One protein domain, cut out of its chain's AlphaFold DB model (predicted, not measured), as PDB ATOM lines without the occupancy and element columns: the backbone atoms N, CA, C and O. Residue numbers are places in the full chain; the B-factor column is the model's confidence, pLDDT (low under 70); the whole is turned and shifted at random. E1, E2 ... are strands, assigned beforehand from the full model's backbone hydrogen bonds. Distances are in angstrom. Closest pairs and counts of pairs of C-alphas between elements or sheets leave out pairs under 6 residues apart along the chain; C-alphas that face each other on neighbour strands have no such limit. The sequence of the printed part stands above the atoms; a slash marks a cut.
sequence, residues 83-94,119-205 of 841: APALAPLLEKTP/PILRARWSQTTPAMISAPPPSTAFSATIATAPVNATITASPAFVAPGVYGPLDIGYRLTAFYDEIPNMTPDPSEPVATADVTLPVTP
ATOM      1  N   ALA A  83     113.382 135.996 137.191       87.00
ATOM      2  CA  ALA A  83     112.502 136.812 136.372       87.00
ATOM      3  C   ALA A  83     111.227 137.144 137.174       87.00
ATOM      4  O   ALA A  83     110.634 136.236 137.762       87.00
ATOM      5  N   PRO A  84     110.806 138.417 137.255       86.25
ATOM      6  CA  PRO A  84     109.559 138.787 137.909       86.25
ATOM      7  C   PRO A  84     108.364 138.308 137.081       86.25
ATOM      8  O   PRO A  84     108.425 138.273 135.855       86.25
ATOM      9  N   ALA A  85     107.251 137.998 137.749       86.12
ATOM     10  CA  ALA A  85     105.982 137.809 137.057       86.12
ATOM     11  C   ALA A  85     105.574 139.118 136.364       86.12
ATOM     12  O   ALA A  85     105.657 140.195 136.961       86.12
ATOM     13  N   LEU A  86     105.132 139.019 135.114       86.56
ATOM     14  CA  LEU A  86     104.676 140.164 134.336       86.56
ATOM     15  C   LEU A  86     103.151 140.223 134.373       86.56
ATOM     16  O   LEU A  86     102.473 139.201 134.272       86.56
ATOM     17  N   ALA A  87     102.610 141.429 134.543       90.19
ATOM     18  CA  ALA A  87     101.181 141.649 134.384       90.19
ATOM     19  C   ALA A  87     100.788 141.467 132.905       90.19
ATOM     20  O   ALA A  87     101.627 141.714 132.032       90.19
ATOM     21  N   PRO A  88      99.532 141.081 132.612       91.56
ATOM     22  CA  PRO A  88      99.022 141.099 131.250       91.56
ATOM     23  C   PRO A  88      99.241 142.462 130.599       91.56
ATOM     24  O   PRO A  88      98.974 143.502 131.209       91.56
ATOM     25  N   LEU A  89      99.734 142.448 129.367       92.75
ATOM     26  CA  LEU A  89      99.930 143.643 128.562       92.75
ATOM     27  C   LEU A  89      98.955 143.657 127.399       92.75
ATOM     28  O   LEU A  89      98.564 142.630 126.858       92.75
ATOM     29  N   LEU A  90      98.600 144.858 126.974       92.75
ATOM     30  CA  LEU A  90      97.867 145.033 125.734       92.75
ATOM     31  C   LEU A  90      98.843 144.968 124.560       92.75
ATOM     32  O   LEU A  90      99.988 145.419 124.667       92.75
ATOM     33  N   GLU A  91      98.388 144.467 123.418       88.88
ATOM     34  CA  GLU A  91      99.167 144.485 122.179       88.88
ATOM     35  C   GLU A  91      99.728 145.879 121.852       88.88
ATOM     36  O   GLU A  91      99.123 146.919 122.145       88.88
ATOM     37  N   LYS A  92     100.892 145.917 121.204       85.06
ATOM     38  CA  LYS A  92     101.602 147.149 120.821       85.06
ATOM     39  C   LYS A  92     101.945 148.104 121.970       85.06
ATOM     40  O   LYS A  92     102.247 149.272 121.733       85.06
ATOM     41  N   THR A  93     101.923 147.627 123.212       88.81
ATOM     42  CA  THR A  93     102.415 148.376 124.379       88.81
ATOM     43  C   THR A  93     103.933 148.241 124.473       88.81
ATOM     44  O   THR A  93     104.424 147.123 124.336       88.81
ATOM     45  N   PRO A  94     104.703 149.315 124.720       86.81
ATOM     46  CA  PRO A  94     106.127 149.189 125.004       86.81
ATOM     47  C   PRO A  94     106.394 148.251 126.195       86.81
ATOM     48  O   PRO A  94     105.783 148.389 127.252       86.81
ATOM     49  N   PRO A 119     135.650 136.241 136.733       76.94
ATOM     50  CA  PRO A 119     134.958 136.269 135.451       76.94
ATOM     51  C   PRO A 119     133.829 137.300 135.499       76.94
ATOM     52  O   PRO A 119     133.332 137.656 136.569       76.94
ATOM     53  N   ILE A 120     133.425 137.809 134.343       82.62
ATOM     54  CA  ILE A 120     132.348 138.795 134.277       82.62
ATOM     55  C   ILE A 120     131.020 138.041 134.364       82.62
ATOM     56  O   ILE A 120     130.759 137.157 133.550       82.62
ATOM     57  N   LEU A 121     130.169 138.388 135.335       83.06
ATOM     58  CA  LEU A 121     128.795 137.893 135.338       83.06
ATOM     59  C   LEU A 121     128.025 138.614 134.231       83.06
ATOM     60  O   LEU A 121     127.933 139.850 134.221       83.06
ATOM     61  N   ARG A 122     127.455 137.828 133.321       85.62
ATOM     62  CA  ARG A 122     126.569 138.304 132.269       85.62
ATOM     63  C   ARG A 122     125.180 137.735 132.422       85.62
ATOM     64  O   ARG A 122     124.970 136.676 133.011       85.62
ATOM     65  N   ALA A 123     124.230 138.445 131.835       84.19
ATOM     66  CA  ALA A 123     122.914 137.902 131.591       84.19
ATOM     67  C   ALA A 123     122.377 138.338 130.233       84.19
ATOM     68  O   ALA A 123     122.743 139.397 129.715       84.19
ATOM     69  N   ARG A 124     121.498 137.504 129.685       84.00
ATOM     70  CA  ARG A 124     120.857 137.684 128.386       84.00
ATOM     71  C   ARG A 124     119.398 137.256 128.466       84.00
ATOM     72  O   ARG A 124     119.097 136.190 128.996       84.00
ATOM     73  N   TRP A 125     118.515 138.053 127.877       83.69
ATOM     74  CA  TRP A 125     117.159 137.618 127.556       83.69
ATOM     75  C   TRP A 125     117.140 136.887 126.210       83.69
ATOM     76  O   TRP A 125     117.773 137.317 125.243       83.69
ATOM     77  N   SER A 126     116.414 135.778 126.159       79.31
ATOM     78  CA  SER A 126     116.080 135.033 124.945       79.31
ATOM     79  C   SER A 126     114.602 134.671 124.975       79.31
ATOM     80  O   SER A 126     114.059 134.425 126.045       79.31
ATOM     81  N   GLN A 127     113.946 134.608 123.827       78.25
ATOM     82  CA  GLN A 127     112.564 134.149 123.743       78.25
ATOM     83  C   GLN A 127     112.511 132.610 123.825       78.25
ATOM     84  O   GLN A 127     113.358 131.944 123.235       78.25
ATOM     85  N   THR A 128     111.580 132.046 124.599       76.94
ATOM     86  CA  THR A 128     111.373 130.585 124.730       76.94
ATOM     87  C   THR A 128     110.182 130.078 123.942       76.94
ATOM     88  O   THR A 128     110.188 128.918 123.538       76.94
ATOM     89  N   THR A 129     109.198 130.948 123.711       65.81
ATOM     90  CA  THR A 129     108.043 130.681 122.856       65.81
ATOM     91  C   THR A 129     107.896 131.859 121.891       65.81
ATOM     92  O   THR A 129     107.745 132.993 122.365       65.81
ATOM     93  N   PRO A 130     107.971 131.633 120.570       55.16
ATOM     94  CA  PRO A 130     107.765 132.672 119.559       55.16
ATOM     95  C   PRO A 130     106.460 133.436 119.807       55.16
ATOM     96  O   PRO A 130     105.465 132.828 120.201       55.16
ATOM     97  N   ALA A 131     106.446 134.757 119.602       49.66
ATOM     98  CA  ALA A 131     105.231 135.557 119.713       49.66
ATOM     99  C   ALA A 131     105.048 136.598 118.620       49.66
ATOM    100  O   ALA A 131     105.931 137.415 118.386       49.66
ATOM    101  N   MET A 132     103.838 136.607 118.056       51.72
ATOM    102  CA  MET A 132     103.347 137.298 116.858       51.72
ATOM    103  C   MET A 132     103.796 138.763 116.638       51.72
ATOM    104  O   MET A 132     103.009 139.669 116.828       51.72
ATOM    105  N   ILE A 133     104.968 139.042 116.053       45.94
ATOM    106  CA  ILE A 133     105.271 140.334 115.371       45.94
ATOM    107  C   ILE A 133     105.859 141.440 116.271       45.94
ATOM    108  O   ILE A 133     105.515 142.618 116.175       45.94
ATOM    109  N   SER A 134     106.846 141.115 117.095       42.56
ATOM    110  CA  SER A 134     107.865 142.115 117.425       42.56
ATOM    111  C   SER A 134     109.221 141.457 117.407       42.56
ATOM    112  O   SER A 134     109.339 140.361 117.953       42.56
ATOM    113  N   ALA A 135     110.220 142.125 116.819       45.53
ATOM    114  CA  ALA A 135     111.604 141.688 116.913       45.53
ATOM    115  C   ALA A 135     111.868 141.264 118.369       45.53
ATOM    116  O   ALA A 135     111.568 142.063 119.270       45.53
ATOM    117  N   PRO A 136     112.338 140.023 118.623       50.88
ATOM    118  CA  PRO A 136     112.714 139.625 119.972       50.88
ATOM    119  C   PRO A 136     113.609 140.729 120.537       50.88
ATOM    120  O   PRO A 136     114.359 141.325 119.751       50.88
ATOM    121  N   PRO A 137     113.536 141.056 121.845       51.88
ATOM    122  CA  PRO A 137     114.428 142.052 122.421       51.88
ATOM    123  C   PRO A 137     115.833 141.739 121.900       51.88
ATOM    124  O   PRO A 137     116.266 140.588 122.064       51.88
ATOM    125  N   PRO A 138     116.499 142.679 121.186       53.44
ATOM    126  CA  PRO A 138     117.810 142.411 120.615       53.44
ATOM    127  C   PRO A 138     118.640 141.828 121.741       53.44
ATOM    128  O   PRO A 138     118.528 142.317 122.863       53.44
ATOM    129  N   SER A 139     119.368 140.738 121.489       54.53
ATOM    130  CA  SER A 139     120.040 140.006 122.559       54.53
ATOM    131  C   SER A 139     120.933 140.957 123.346       54.53
ATOM    132  O   SER A 139     122.049 141.268 122.932       54.53
ATOM    133  N   THR A 140     120.433 141.454 124.468       53.84
ATOM    134  CA  THR A 140     121.159 142.434 125.249       53.84
ATOM    135  C   THR A 140     121.901 141.692 126.313       53.84
ATOM    136  O   THR A 140     121.331 141.253 127.312       53.84
ATOM    137  N   ALA A 141     123.183 141.508 126.026       54.69
ATOM    138  CA  ALA A 141     124.150 141.109 127.013       54.69
ATOM    139  C   ALA A 141     124.432 142.321 127.900       54.69
ATOM    140  O   ALA A 141     124.915 143.355 127.437       54.69
ATOM    141  N   PHE A 142     124.143 142.182 129.184       65.44
ATOM    142  CA  PHE A 142     124.559 143.147 130.191       65.44
ATOM    143  C   PHE A 142     125.653 142.519 131.043       65.44
ATOM    144  O   PHE A 142     125.637 141.312 131.288       65.44
ATOM    145  N   SER A 143     126.612 143.331 131.479       57.72
ATOM    146  CA  SER A 143     127.739 142.887 132.297       57.72
ATOM    147  C   SER A 143     127.830 143.702 133.573       57.72
ATOM    148  O   SER A 143     127.836 144.932 133.518       57.72
ATOM    149  N   ALA A 144     127.992 143.021 134.702       57.56
ATOM    150  CA  ALA A 144     128.432 143.643 135.940       57.56
ATOM    151  C   ALA A 144     129.866 143.189 136.228       57.56
ATOM    152  O   ALA A 144     130.147 141.992 136.322       57.56
ATOM    153  N   THR A 145     130.791 144.140 136.372       57.97
ATOM    154  CA  THR A 145     132.131 143.824 136.873       57.97
ATOM    155  C   THR A 145     132.002 143.387 138.328       57.97
ATOM    156  O   THR A 145     131.491 144.139 139.158       57.97
ATOM    157  N   ILE A 146     132.470 142.178 138.644       56.59
ATOM    158  CA  ILE A 146     132.455 141.621 139.999       56.59
ATOM    159  C   ILE A 146     133.404 142.446 140.883       56.59
ATOM    160  O   ILE A 146     134.614 142.221 140.910       56.59
ATOM    161  N   ALA A 147     132.863 143.430 141.599       52.75
ATOM    162  CA  ALA A 147     133.589 144.227 142.582       52.75
ATOM    163  C   ALA A 147     133.039 143.912 143.981       52.75
ATOM    164  O   ALA A 147     131.865 144.140 144.227       52.75
ATOM    165  N   THR A 148     133.890 143.334 144.841       49.94
ATOM    166  CA  THR A 148     133.748 143.105 146.305       49.94
ATOM    167  C   THR A 148     132.322 142.934 146.876       49.94
ATOM    168  O   THR A 148     131.543 143.874 146.933       49.94
ATOM    169  N   ALA A 149     132.027 141.727 147.375       51.66
ATOM    170  CA  ALA A 149     130.712 141.237 147.814       51.66
ATOM    171  C   ALA A 149     130.000 141.986 148.977       51.66
ATOM    172  O   ALA A 149     130.641 142.730 149.720       51.66
ATOM    173  N   PRO A 150     128.698 141.689 149.215       50.75
ATOM    174  CA  PRO A 150     127.753 141.014 148.319       50.75
ATOM    175  C   PRO A 150     127.083 142.033 147.387       50.75
ATOM    176  O   PRO A 150     126.548 143.042 147.841       50.75
ATOM    177  N   VAL A 151     127.089 141.757 146.085       54.72
ATOM    178  CA  VAL A 151     126.403 142.596 145.100       54.72
ATOM    179  C   VAL A 151     125.198 141.812 144.595       54.72
ATOM    180  O   VAL A 151     125.350 140.872 143.823       54.72
ATOM    181  N   ASN A 152     123.997 142.203 145.029       54.69
ATOM    182  CA  ASN A 152     122.801 141.926 144.239       54.69
ATOM    183  C   ASN A 152     122.940 142.771 142.973       54.69
ATOM    184  O   ASN A 152     122.728 143.985 143.010       54.69
ATOM    185  N   ALA A 153     123.386 142.164 141.875       52.75
ATOM    186  CA  ALA A 153     123.434 142.848 140.597       52.75
ATOM    187  C   ALA A 153     122.010 142.848 140.028       52.75
ATOM    188  O   ALA A 153     121.596 141.947 139.299       52.75
ATOM    189  N   THR A 154     121.224 143.860 140.399       57.38
ATOM    190  CA  THR A 154     119.981 144.154 139.687       57.38
ATOM    191  C   THR A 154     120.366 144.583 138.280       57.38
ATOM    192  O   THR A 154     120.979 145.635 138.090       57.38
ATOM    193  N   ILE A 155     120.049 143.748 137.297       59.22
ATOM    194  CA  ILE A 155     120.352 144.047 135.904       59.22
ATOM    195  C   ILE A 155     119.344 145.089 135.425       59.22
ATOM    196  O   ILE A 155     118.152 145.019 135.730       59.22
ATOM    197  N   THR A 156     119.841 146.092 134.708       56.62
ATOM    198  CA  THR A 156     119.003 147.126 134.100       56.62
ATOM    199  C   THR A 156     118.078 146.505 133.048       56.62
ATOM    200  O   THR A 156     118.402 145.482 132.452       56.62
ATOM    201  N   ALA A 157     116.912 147.117 132.849       60.78
ATOM    202  CA  ALA A 157     115.925 146.739 131.842       60.78
ATOM    203  C   ALA A 157     116.531 146.364 130.474       60.78
ATOM    204  O   ALA A 157     117.456 147.032 130.002       60.78
ATOM    205  N   SER A 158     115.958 145.350 129.807       67.62
ATOM    206  CA  SER A 158     116.146 145.149 128.365       67.62
ATOM    207  C   SER A 158     115.842 146.458 127.622       67.62
ATOM    208  O   SER A 158     115.039 147.257 128.117       67.62
ATOM    209  N   PRO A 159     116.399 146.692 126.419       67.19
ATOM    210  CA  PRO A 159     115.913 147.764 125.567       67.19
ATOM    211  C   PRO A 159     114.405 147.653 125.443       67.19
ATOM    212  O   PRO A 159     113.860 146.543 125.390       67.19
ATOM    213  N   ALA A 160     113.745 148.806 125.440       72.62
ATOM    214  CA  ALA A 160     112.320 148.837 125.216       72.62
ATOM    215  C   ALA A 160     112.033 148.244 123.829       72.62
ATOM    216  O   ALA A 160     112.607 148.684 122.833       72.62
ATOM    217  N   PHE A 161     111.159 147.250 123.780       75.06
ATOM    218  CA  PHE A 161     110.560 146.753 122.544       75.06
ATOM    219  C   PHE A 161     109.046 146.930 122.637       75.06
ATOM    220  O   PHE A 161     108.553 147.496 123.607       75.06
ATOM    221  N   VAL A 162     108.290 146.535 121.623       81.81
ATOM    222  CA  VAL A 162     106.841 146.760 121.573       81.81
ATOM    223  C   VAL A 162     106.146 145.413 121.575       81.81
ATOM    224  O   VAL A 162     106.556 144.538 120.830       81.81
ATOM    225  N   ALA A 163     105.113 145.240 122.399       83.12
ATOM    226  CA  ALA A 163     104.330 144.017 122.410       83.12
ATOM    227  C   ALA A 163     103.787 143.723 121.004       83.12
ATOM    228  O   ALA A 163     103.348 144.649 120.317       83.12
ATOM    229  N   PRO A 164     103.768 142.458 120.584       79.38
ATOM    230  CA  PRO A 164     103.201 142.073 119.304       79.38
ATOM    231  C   PRO A 164     101.754 142.543 119.111       79.38
ATOM    232  O   PRO A 164     101.015 142.726 120.082       79.38
ATOM    233  N   GLY A 165     101.348 142.726 117.851       81.62
ATOM    234  CA  GLY A 165      99.931 142.772 117.490       81.62
ATOM    235  C   GLY A 165      99.356 141.368 117.625       81.62
ATOM    236  O   GLY A 165      99.912 140.436 117.055       81.62
ATOM    237  N   VAL A 166      98.284 141.195 118.395       83.56
ATOM    238  CA  VAL A 166      97.678 139.871 118.592       83.56
ATOM    239  C   VAL A 166      96.203 139.922 118.253       83.56
ATOM    240  O   VAL A 166      95.499 140.855 118.640       83.56
ATOM    241  N   TYR A 167      95.741 138.907 117.532       83.25
ATOM    242  CA  TYR A 167      94.337 138.764 117.175       83.25
ATOM    243  C   TYR A 167      93.484 138.362 118.391       83.25
ATOM    244  O   TYR A 167      92.451 138.972 118.661       83.25
ATOM    245  N   GLY A 168      93.958 137.378 119.162       84.38
ATOM    246  CA  GLY A 168      93.398 136.933 120.440       84.38
ATOM    247  C   GLY A 168      94.470 136.883 121.537       84.38
ATOM    248  O   GLY A 168      95.637 137.146 121.246       84.38
ATOM    249  N   PRO A 169      94.099 136.589 122.799       86.38
ATOM    250  CA  PRO A 169      95.065 136.441 123.886       86.38
ATOM    251  C   PRO A 169      96.178 135.445 123.536       86.38
ATOM    252  O   PRO A 169      95.895 134.332 123.099       86.38
ATOM    253  N   LEU A 170      97.430 135.850 123.744       83.94
ATOM    254  CA  LEU A 170      98.624 135.066 123.446       83.94
ATOM    255  C   LEU A 170      99.613 135.147 124.609       83.94
ATOM    256  O   LEU A 170      99.956 136.238 125.061       83.94
ATOM    257  N   ASP A 171     100.140 134.002 125.025       85.75
ATOM    258  CA  ASP A 171     101.217 133.920 126.007       85.75
ATOM    259  C   ASP A 171     102.588 133.893 125.321       85.75
ATOM    260  O   ASP A 171     102.871 133.029 124.492       85.75
ATOM    261  N   ILE A 172     103.464 134.825 125.700       83.06
ATOM    262  CA  ILE A 172     104.821 134.941 125.158       83.06
ATOM    263  C   ILE A 172     105.836 134.466 126.188       83.06
ATOM    264  O   ILE A 172     105.935 135.038 127.271       83.06
ATOM    265  N   GLY A 173     106.633 133.458 125.847       86.50
ATOM    266  CA  GLY A 173     107.680 132.949 126.728       86.50
ATOM    267  C   GLY A 173     109.004 133.691 126.549       86.50
ATOM    268  O   GLY A 173     109.511 133.786 125.432       86.50
ATOM    269  N   TYR A 174     109.616 134.143 127.642       86.56
ATOM    270  CA  TYR A 174     110.995 134.634 127.684       86.56
ATOM    271  C   TYR A 174     111.816 133.875 128.727       86.56
ATOM    272  O   TYR A 174     111.289 133.400 129.727       86.56
ATOM    273  N   ARG A 175     113.131 133.821 128.522       89.31
ATOM    274  CA  ARG A 175     114.132 133.229 129.410       89.31
ATOM    275  C   ARG A 175     115.262 134.202 129.667       89.31
ATOM    276  O   ARG A 175     115.936 134.645 128.737       89.31
ATOM    277  N   LEU A 176     115.499 134.484 130.938       88.69
ATOM    278  CA  LEU A 176     116.701 135.145 131.418       88.69
ATOM    279  C   LEU A 176     117.771 134.084 131.643       88.69
ATOM    280  O   LEU A 176     117.602 133.230 132.505       88.69
ATOM    281  N   THR A 177     118.869 134.158 130.902       89.31
ATOM    282  CA  THR A 177     120.035 133.283 131.058       89.31
ATOM    283  C   THR A 177     121.168 134.077 131.694       89.31
ATOM    284  O   THR A 177     121.644 135.034 131.089       89.31
ATOM    285  N   ALA A 178     121.596 133.701 132.897       88.31
ATOM    286  CA  ALA A 178     122.749 134.263 133.596       88.31
ATOM    287  C   ALA A 178     123.926 133.283 133.540       88.31
ATOM    288  O   ALA A 178     123.741 132.091 133.783       88.31
ATOM    289  N   PHE A 179     125.122 133.774 133.225       88.31
ATOM    290  CA  PHE A 179     126.319 132.949 133.051       88.31
ATOM    291  C   PHE A 179     127.596 133.739 133.349       88.31
ATOM    292  O   PHE A 179     127.610 134.972 133.300       88.31
ATOM    293  N   TYR A 180     128.671 133.029 133.676       86.38
ATOM    294  CA  TYR A 180     130.003 133.623 133.779       86.38
ATOM    295  C   TYR A 180     130.685 133.573 132.424       86.38
ATOM    296  O   TYR A 180     130.896 132.483 131.932       86.38
ATOM    297  N   ASP A 181     131.049 134.729 131.876       85.06
ATOM    298  CA  ASP A 181     131.746 134.872 130.591       85.06
ATOM    299  C   ASP A 181     133.260 134.749 130.839       85.06
ATOM    300  O   ASP A 181     133.965 135.744 131.045       85.06
ATOM    301  N   GLU A 182     133.739 133.506 130.949       81.00
ATOM    302  CA  GLU A 182     135.154 133.169 131.145       81.00
ATOM    303  C   GLU A 182     135.951 133.415 129.859       81.00
ATOM    304  O   GLU A 182     137.075 133.927 129.908       81.00
ATOM    305  N   ILE A 183     135.347 133.098 128.711       83.31
ATOM    306  CA  ILE A 183     135.836 133.487 127.391       83.31
ATOM    307  C   ILE A 183     134.984 134.676 126.947       83.31
ATOM    308  O   ILE A 183     133.793 134.494 126.762       83.31
ATOM    309  N   PRO A 184     135.549 135.884 126.755       80.12
ATOM    310  CA  PRO A 184     134.762 137.089 126.499       80.12
ATOM    311  C   PRO A 184     134.121 137.121 125.099       80.12
ATOM    312  O   PRO A 184     134.538 137.888 124.228       80.12
ATOM    313  N   ASN A 185     133.107 136.280 124.885       80.94
ATOM    314  CA  ASN A 185     132.364 136.076 123.639       80.94
ATOM    315  C   ASN A 185     130.868 136.443 123.781       80.94
ATOM    316  O   ASN A 185     130.166 136.523 122.773       80.94
ATOM    317  N   MET A 186     130.396 136.740 125.002       80.06
ATOM    318  CA  MET A 186     129.001 137.070 125.331       80.06
ATOM    319  C   MET A 186     127.987 135.950 125.059       80.06
ATOM    320  O   MET A 186     126.783 136.210 124.928       80.06
ATOM    321  N   THR A 187     128.445 134.707 125.007       82.69
ATOM    322  CA  THR A 187     127.617 133.519 124.808       82.69
ATOM    323  C   THR A 187     128.020 132.449 125.813       82.69
ATOM    324  O   THR A 187     129.205 132.174 125.914       82.69
ATOM    325  N   PRO A 188     127.069 131.815 126.522       84.12
ATOM    326  CA  PRO A 188     127.419 130.789 127.493       84.12
ATOM    327  C   PRO A 188     128.117 129.617 126.797       84.12
ATOM    328  O   PRO A 188     127.510 128.933 125.967       84.12
ATOM    329  N   ASP A 189     129.378 129.378 127.141       85.81
ATOM    330  CA  ASP A 189     130.112 128.217 126.654       85.81
ATOM    331  C   ASP A 189     129.616 126.937 127.354       85.81
ATOM    332  O   ASP A 189     129.190 126.982 128.511       85.81
ATOM    333  N   PRO A 190     129.700 125.748 126.717       82.69
ATOM    334  CA  PRO A 190     129.271 124.487 127.341       82.69
ATOM    335  C   PRO A 190     129.965 124.186 128.676       82.69
ATOM    336  O   PRO A 190     129.471 123.397 129.482       82.69
ATOM    337  N   SER A 191     131.137 124.788 128.896       77.94
ATOM    338  CA  SER A 191     131.900 124.687 130.130       77.94
ATOM    339  C   SER A 191     131.556 125.753 131.158       77.94
ATOM    340  O   SER A 191     132.130 125.676 132.229       77.94
ATOM    341  N   GLU A 192     130.684 126.727 130.913       83.88
ATOM    342  CA  GLU A 192     130.361 127.806 131.860       83.88
ATOM    343  C   GLU A 192     129.145 127.437 132.732       83.88
ATOM    344  O   GLU A 192     128.290 126.655 132.314       83.88
ATOM    345  N   PRO A 193     129.057 127.901 133.992       81.94
ATOM    346  CA  PRO A 193     127.852 127.729 134.796       81.94
ATOM    347  C   PRO A 193     126.737 128.630 134.267       81.94
ATOM    348  O   PRO A 193     126.947 129.827 134.072       81.94
ATOM    349  N   VAL A 194     125.549 128.058 134.080       86.31
ATOM    350  CA  VAL A 194     124.387 128.758 133.532       86.31
ATOM    351  C   VAL A 194     123.198 128.596 134.469       86.31
ATOM    352  O   VAL A 194     122.887 127.486 134.897       86.31
ATOM    353  N   ALA A 195     122.500 129.695 134.740       88.31
ATOM    354  CA  ALA A 195     121.200 129.691 135.395       88.31
ATOM    355  C   ALA A 195     120.150 130.348 134.510       88.31
ATOM    356  O   ALA A 195     120.419 131.350 133.848       88.31
ATOM    357  N   THR A 196     118.943 129.793 134.517       90.81
ATOM    358  CA  THR A 196     117.839 130.260 133.680       90.81
ATOM    359  C   THR A 196     116.604 130.555 134.514       90.81
ATOM    360  O   THR A 196     116.279 129.788 135.418       90.81
ATOM    361  N   ALA A 197     115.888 131.623 134.179       91.19
ATOM    362  CA  ALA A 197     114.561 131.906 134.711       91.19
ATOM    363  C   ALA A 197     113.602 132.218 133.566       91.19
ATOM    364  O   ALA A 197     113.850 133.145 132.794       91.19
ATOM    365  N   ASP A 198     112.516 131.454 133.482       91.12
ATOM    366  CA  ASP A 198     111.487 131.636 132.463       91.12
ATOM    367  C   ASP A 198     110.377 132.552 132.992       91.12
ATOM    368  O   ASP A 198     110.029 132.523 134.174       91.12
ATOM    369  N   VAL A 199     109.823 133.371 132.106       89.81
ATOM    370  CA  VAL A 199     108.666 134.221 132.368       89.81
ATOM    371  C   VAL A 199     107.716 134.156 131.188       89.81
ATOM    372  O   VAL A 199     108.133 134.233 130.034       89.81
ATOM    373  N   THR A 200     106.431 134.041 131.493       90.00
ATOM    374  CA  THR A 200     105.364 134.161 130.506       90.00
ATOM    375  C   THR A 200     104.784 135.562 130.581       90.00
ATOM    376  O   THR A 200     104.450 136.050 131.662       90.00
ATOM    377  N   LEU A 201     104.676 136.209 129.429       89.19
ATOM    378  CA  LEU A 201     104.045 137.500 129.251       89.19
ATOM    379  C   LEU A 201     102.710 137.307 128.516       89.19
ATOM    380  O   LEU A 201     102.730 137.089 127.303       89.19
ATOM    381  N   PRO A 202     101.566 137.407 129.212       91.56
ATOM    382  CA  PRO A 202     100.267 137.390 128.559       91.56
ATOM    383  C   PRO A 202     100.057 138.699 127.796       91.56
ATOM    384  O   PRO A 202     100.145 139.784 128.376       91.56
ATOM    385  N   VAL A 203      99.761 138.603 126.503       89.25
ATOM    386  CA  VAL A 203      99.401 139.732 125.643       89.25
ATOM    387  C   VAL A 203      97.965 139.574 125.172       89.25
ATOM    388  O   VAL A 203      97.595 138.542 124.622       89.25
ATOM    389  N   THR A 204      97.143 140.599 125.371       91.44
ATOM    390  CA  THR A 204      95.739 140.605 124.943       91.44
ATOM    391  C   THR A 204      95.493 141.649 123.853       91.44
ATOM    392  O   THR A 204      96.140 142.705 123.862       91.44
ATOM    393  N   PRO A 205      94.550 141.402 122.924       90.69
ATOM    394  CA  PRO A 205      94.149 142.401 121.938       90.69
ATOM    395  C   PRO A 205      93.597 143.649 122.638       90.69
ATOM    396  O   PRO A 205      93.046 143.565 123.739       90.69
TER     397      PRO A 205
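Overview. This is residues 83 to 94 and 119 to 205 of the 841 residues of the protein "von Willebrand factor type A domain protein" of Rhodococcus sp. MTM3W5.2 (UniProt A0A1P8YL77). What is the main picture? Three long strands, E1, E4 and E5, lie side by side in one strongly twisted sheet with short E2 at an edge, and residues 147 to 152, of which 152 belongs to E3, stick out. What makes it up? The printed part has 99 residues, no named helix and five named strands, E1 to E5 in chain order; the class is all strand, with 40 residues in named strands, under half. The sheet's order is E2, E1, E4, E5, all antiparallel. The whole is elongated, 47 by 26 by 18 A, and only just compact, close to loose, with a radius of gyration of the C-alphas of 15.1 A.

Arrangement. How do the long strands pair? E4, residues 170 to 181, and E5, residues 194 to 204, form an antiparallel hairpin at 159 degrees, with N 174 and O 199 2.8 A apart. E1, residues 120 to 129, is antiparallel to E4 at 158 degrees, with N 124 and O 177 2.8 A apart. What lies farther out? Edge strand E2, residues 142 to 144, forms a hairpin with E1, with N 144 and O 121 3.2 A apart. E3, residues 152 to 155, pairs with no named strand; its closest C-alpha to E2 is that of Ala 153, 6.9 A from Ala 144's.

Along the chain. Where are the ends? C-alpha 120 of E1 is at (132.348, 138.795, 134.277), and C-alpha 204 of E5 is at (95.739, 140.605, 124.943). How long are the strands? E4 measures 33.9 A, E5 32.2 A, E1 28.1 A, E3 8.9 A and E2 6.9 A.

Size, cuts and confidence. Is anything missing? Residues 95 to 118 are not printed, and C-alphas 94 and 119 are 33.3 A apart. Which links are long? Those from E1 to E2, E3 to E4 and E4 to E5. Where is confidence low? Residues 129 to 159 have pLDDT under 70.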